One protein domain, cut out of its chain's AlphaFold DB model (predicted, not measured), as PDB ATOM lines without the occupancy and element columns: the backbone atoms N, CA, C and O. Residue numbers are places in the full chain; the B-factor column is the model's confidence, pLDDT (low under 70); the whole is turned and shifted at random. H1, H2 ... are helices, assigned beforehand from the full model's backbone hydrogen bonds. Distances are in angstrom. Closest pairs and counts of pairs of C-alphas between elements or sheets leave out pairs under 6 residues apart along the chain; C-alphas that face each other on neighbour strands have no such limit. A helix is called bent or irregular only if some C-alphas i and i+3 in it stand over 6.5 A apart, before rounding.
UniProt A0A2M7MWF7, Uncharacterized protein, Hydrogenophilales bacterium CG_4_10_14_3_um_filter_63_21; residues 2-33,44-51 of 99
ATOM      1  N   ARG A   2     260.278 213.587 314.280       59.41
ATOM      2  CA  ARG A   2     259.246 213.602 315.355       59.41
ATOM      3  C   ARG A   2     258.962 214.953 316.043       59.41
ATOM      4  O   ARG A   2     257.945 215.074 316.713       59.41
ATOM      5  N   ARG A   3     259.834 215.962 315.902       60.72
ATOM      6  CA  ARG A   3     259.691 217.264 316.597       60.72
ATOM      7  C   ARG A   3     258.584 218.155 316.017       60.72
ATOM      8  O   ARG A   3     258.007 218.949 316.748       60.72
ATOM      9  N   SER A   4     258.252 217.981 314.739       67.31
ATOM     10  CA  SER A   4     257.287 218.834 314.036       67.31
ATOM     11  C   SER A   4     255.837 218.604 314.481       67.31
ATOM     12  O   SER A   4     255.052 219.544 314.503       67.31
ATOM     13  N   GLY A   5     255.481 217.377 314.887       80.69
ATOM     14  CA  GLY A   5     254.111 217.049 315.303       80.69
ATOM     15  C   GLY A   5     253.714 217.663 316.648       80.69
ATOM     16  O   GLY A   5     252.606 218.166 316.791       80.69
ATOM     17  N   LEU A   6     254.631 217.686 317.621       89.00
ATOM     18  CA  LEU A   6     254.358 218.253 318.946       89.00
ATOM     19  C   LEU A   6     254.183 219.777 318.885       89.00
ATOM     20  O   LEU A   6     253.276 220.309 319.513       89.00
ATOM     21  N   ALA A   7     255.000 220.463 318.081       87.19
ATOM     22  CA  ALA A   7     254.853 221.900 317.859       87.19
ATOM     23  C   ALA A   7     253.499 222.247 317.214       87.19
ATOM     24  O   ALA A   7     252.842 223.188 317.648       87.19
ATOM     25  N   ALA A   8     253.053 221.455 316.233       88.06
ATOM     26  CA  ALA A   8     251.750 221.645 315.597       88.06
ATOM     27  C   ALA A   8     250.586 221.431 316.577       88.06
ATOM     28  O   ALA A   8     249.659 222.234 316.616       88.06
ATOM     29  N   ILE A   9     250.648 220.388 317.409       93.12
ATOM     30  CA  ILE A   9     249.621 220.122 318.426       93.12
ATOM     31  C   ILE A   9     249.566 221.256 319.454       93.12
ATOM     32  O   ILE A   9     248.480 221.727 319.777       93.12
ATOM     33  N   LEU A  10     250.716 221.734 319.938       92.62
ATOM     34  CA  LEU A  10     250.765 222.863 320.870       92.62
ATOM     35  C   LEU A  10     250.198 224.144 320.252       92.62
ATOM     36  O   LEU A  10     249.453 224.855 320.919       92.62
ATOM     37  N   ALA A  11     250.504 224.416 318.981       88.12
ATOM     38  CA  ALA A  11     249.958 225.568 318.272       88.12
ATOM     39  C   ALA A  11     248.430 225.480 318.125       88.12
ATOM     40  O   ALA A  11     247.737 226.464 318.364       88.12
ATOM     41  N   LEU A  12     247.894 224.301 317.793       89.50
ATOM     42  CA  LEU A  12     246.447 224.080 317.697       89.50
ATOM     43  C   LEU A  12     245.750 224.202 319.055       89.50
ATOM     44  O   LEU A  12     244.682 224.803 319.138       89.50
ATOM     45  N   LEU A  13     246.355 223.677 320.122       94.75
ATOM     46  CA  LEU A  13     245.835 223.833 321.481       94.75
ATOM     47  C   LEU A  13     245.832 225.300 321.912       94.75
ATOM     48  O   LEU A  13     244.838 225.767 322.461       94.75
ATOM     49  N   LEU A  14     246.910 226.036 321.634       89.88
ATOM     50  CA  LEU A  14     246.987 227.466 321.923       89.88
ATOM     51  C   LEU A  14     245.911 228.242 321.152       89.88
ATOM     52  O   LEU A  14     245.204 229.046 321.750       89.88
ATOM     53  N   ALA A  15     245.751 227.968 319.856       87.12
ATOM     54  CA  ALA A  15     244.724 228.595 319.027       87.12
ATOM     55  C   ALA A  15     243.309 228.308 319.553       87.12
ATOM     56  O   ALA A  15     242.491 229.219 319.638       87.12
ATOM     57  N   LEU A  16     243.033 227.067 319.962       90.25
ATOM     58  CA  LEU A  16     241.750 226.686 320.551       90.25
ATOM     59  C   LEU A  16     241.480 227.439 321.862       90.25
ATOM     60  O   LEU A  16     240.382 227.950 322.059       90.25
ATOM     61  N   LEU A  17     242.474 227.529 322.750       90.81
ATOM     62  CA  LEU A  17     242.345 228.244 324.023       90.81
ATOM     63  C   LEU A  17     242.106 229.743 323.820       90.81
ATOM     64  O   LEU A  17     241.259 230.316 324.503       90.81
ATOM     65  N   LEU A  18     242.815 230.359 322.874       86.88
ATOM     66  CA  LEU A  18     242.617 231.764 322.514       86.88
ATOM     67  C   LEU A  18     241.202 231.999 321.976       86.88
ATOM     68  O   LEU A  18     240.520 232.900 322.454       86.88
ATOM     69  N   LEU A  19     240.725 231.136 321.077       86.12
ATOM     70  CA  LEU A  19     239.379 231.238 320.514       86.12
ATOM     71  C   LEU A  19     238.286 231.113 321.590       86.12
ATOM     72  O   LEU A  19     237.305 231.856 321.576       86.12
ATOM     73  N   LEU A  20     238.456 230.200 322.554       88.69
ATOM     74  CA  LEU A  20     237.538 230.073 323.691       88.69
ATOM     75  C   LEU A  20     237.567 231.313 324.596       88.69
ATOM     76  O   LEU A  20     236.518 231.747 325.071       88.69
ATOM     77  N   ALA A  21     238.749 231.882 324.834       86.50
ATOM     78  CA  ALA A  21     238.901 233.079 325.654       86.50
ATOM     79  C   ALA A  21     238.228 234.303 325.008       86.50
ATOM     80  O   ALA A  21     237.531 235.048 325.696       86.50
ATOM     81  N   GLU A  22     238.369 234.477 323.693       86.69
ATOM     82  CA  GLU A  22     237.691 235.529 322.928       86.69
ATOM     83  C   GLU A  22     236.169 235.352 322.936       86.69
ATOM     84  O   GLU A  22     235.440 236.302 323.225       86.69
ATOM     85  N   ALA A  23     235.677 234.133 322.691       86.75
ATOM     86  CA  ALA A  23     234.247 233.835 322.739       86.75
ATOM     87  C   ALA A  23     233.649 234.130 324.127       86.75
ATOM     88  O   ALA A  23     232.568 234.711 324.228       86.75
ATOM     89  N   GLY A  24     234.369 233.779 325.197       85.75
ATOM     90  CA  GLY A  24     233.976 234.085 326.573       85.75
ATOM     91  C   GLY A  24     233.970 235.584 326.876       85.75
ATOM     92  O   GLY A  24     233.023 236.078 327.488       85.75
ATOM     93  N   ALA A  25     234.981 236.322 326.412       85.19
ATOM     94  CA  ALA A  25     235.052 237.773 326.574       85.19
ATOM     95  C   ALA A  25     233.894 238.486 325.857       85.19
ATOM     96  O   ALA A  25     233.260 239.363 326.443       85.19
ATOM     97  N   LEU A  26     233.566 238.072 324.627       84.12
ATOM     98  CA  LEU A  26     232.425 238.604 323.876       84.12
ATOM     99  C   LEU A  26     231.099 238.303 324.576       84.12
ATOM    100  O   LEU A  26     230.299 239.212 324.785       84.12
ATOM    101  N   ALA A  27     230.878 237.049 324.980       86.50
ATOM    102  CA  ALA A  27     229.668 236.649 325.696       86.50
ATOM    103  C   ALA A  27     229.486 237.443 326.999       86.50
ATOM    104  O   ALA A  27     228.378 237.868 327.314       86.50
ATOM    105  N   HIS A  28     230.573 237.696 327.732       87.56
ATOM    106  CA  HIS A  28     230.537 238.519 328.935       87.56
ATOM    107  C   HIS A  28     230.266 239.998 328.622       87.56
ATOM    108  O   HIS A  28     229.477 240.634 329.313       87.56
ATOM    109  N   GLY A  29     230.856 240.542 327.555       83.19
ATOM    110  CA  GLY A  29     230.578 241.902 327.086       83.19
ATOM    111  C   GLY A  29     229.103 242.123 326.734       83.19
ATOM    112  O   GLY A  29     228.545 243.159 327.086       83.19
ATOM    113  N   TYR A  30     228.437 241.132 326.129       83.81
ATOM    114  CA  TYR A  30     226.994 241.191 325.859       83.81
ATOM    115  C   TYR A  30     226.146 241.359 327.126       83.81
ATOM    116  O   TYR A  30     225.099 242.000 327.066       83.81
ATOM    117  N   MET A  31     226.598 240.841 328.271       84.06
ATOM    118  CA  MET A  31     225.886 240.998 329.546       84.06
ATOM    119  C   MET A  31     225.903 242.441 330.065       84.06
ATOM    120  O   MET A  31     225.003 242.808 330.809       84.06
ATOM    121  N   HIS A  32     226.880 243.257 329.652       80.88
ATOM    122  CA  HIS A  32     226.977 244.682 330.007       80.88
ATOM    123  C   HIS A  32     226.210 245.599 329.043       80.88
ATOM    124  O   HIS A  32     226.057 246.787 329.308       80.88
ATOM    125  N   PHE A  33     225.698 245.072 327.924       74.44
ATOM    126  CA  PHE A  33     224.948 245.855 326.938       74.44
ATOM    127  C   PHE A  33     223.700 246.589 327.488       74.44
ATOM    128  O   PHE A  33     223.459 247.716 327.047       74.44
ATOM    129  N   CYS A  44     234.381 246.621 334.872       84.12
ATOM    130  CA  CYS A  44     234.382 245.194 335.163       84.12
ATOM    131  C   CYS A  44     235.800 244.599 335.063       84.12
ATOM    132  O   CYS A  44     236.436 244.627 334.004       84.12
ATOM    133  N   ALA A  45     236.278 244.003 336.161       85.81
ATOM    134  CA  ALA A  45     237.610 243.402 336.239       85.81
ATOM    135  C   ALA A  45     237.818 242.286 335.201       85.81
ATOM    136  O   ALA A  45     238.911 242.148 334.650       85.81
ATOM    137  N   GLN A  46     236.760 241.530 334.888       83.94
ATOM    138  CA  GLN A  46     236.801 240.486 333.868       83.94
ATOM    139  C   GLN A  46     236.993 241.088 332.469       83.94
ATOM    140  O   GLN A  46     237.809 240.597 331.700       83.94
ATOM    141  N   CYS A  47     236.323 242.195 332.142       82.88
ATOM    142  CA  CYS A  47     236.541 242.888 330.869       82.88
ATOM    143  C   CYS A  47     237.980 243.412 330.748       82.88
ATOM    144  O   CYS A  47     238.611 243.242 329.708       82.88
ATOM    145  N   LEU A  48     238.529 243.990 331.822       82.69
ATOM    146  CA  LEU A  48     239.910 244.489 331.843       82.69
ATOM    147  C   LEU A  48     240.940 243.373 331.646       82.69
ATOM    148  O   LEU A  48     241.880 243.538 330.872       82.69
ATOM    149  N   ALA A  49     240.755 242.229 332.306       84.12
ATOM    150  CA  ALA A  49     241.670 241.094 332.201       84.12
ATOM    151  C   ALA A  49     241.730 240.499 330.781       84.12
ATOM    152  O   ALA A  49     242.767 239.975 330.378       84.12
ATOM    153  N   PHE A  50     240.642 240.604 330.012       81.06
ATOM    154  CA  PHE A  50     240.534 240.046 328.661       81.06
ATOM    155  C   PHE A  50     240.707 241.104 327.554       81.06
ATOM    156  O   PHE A  50     240.760 240.748 326.378       81.06
ATOM    157  N   ALA A  51     240.879 242.387 327.897       74.00
ATOM    158  CA  ALA A  51     241.006 243.486 326.933       74.00
ATOM    159  C   ALA A  51     242.180 243.309 325.949       74.00
ATOM    160  O   ALA A  51     242.086 243.693 324.785       74.00
TER     161      ALA A  51
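What this domain is: This is residues 2 to 33 and 44 to 51 of the 99 residues of an uncharacterized protein of Hydrogenophilales bacterium CG_4_10_14_3_um_filter_63_21 (UniProt A0A2M7MWF7). One long helix, H1, makes nearly the whole length of this domain, and a short helix, H2, packs on its side near the far end, against residues 21 to 29 alone. Residues 2 to 20 stand free, so that the other end of H1 sticks out with nothing beside it. The printed part has 40 residues with two named helices, H1 then H2 along the chain, and no named strand; the class is all helix. The whole is extended, with a radius of gyration of the C-alphas of 14.5 A, and the C-alphas span 48 by 14 by 8 A, only just a rod.

How they stand to each other: H1, residues 3 to 31, touches H2, residues 45 to 50, with 7 pairs of C-alphas within 8 A. The closest C-alphas of the two are those of Ala 25 and Phe 50, 6.3 A apart. The helices run opposite ways at a steep tilt of 37 degrees, only just past shallow. Their centres are 16.9 A apart. In H2 every O i to N i+4 pair is within hydrogen-bond range, and in H1 23 of 25 are.

Where its parts are: H1 has 29 residues and measures 43.3 A from C-alpha 3 at (259.691, 217.264, 316.597) to C-alpha 31 at (225.886, 240.998, 329.546). H2 has 6 residues, Ala 45 to Phe 50, and ends with C-alpha 50 at (240.534, 240.046, 328.661). Neither helix is bent.

The domain as a whole: The two C-alphas farthest apart are those of Arg 2 and Phe 33, at 48.5 A. Residues 34 to 43 are not printed, and C-alphas 33 and 44 are 12.5 A apart across this cut, which lies in the link from H1 to H2. The mean pLDDT of the printed part is 84.1, and residues 2 to 4 are under 70.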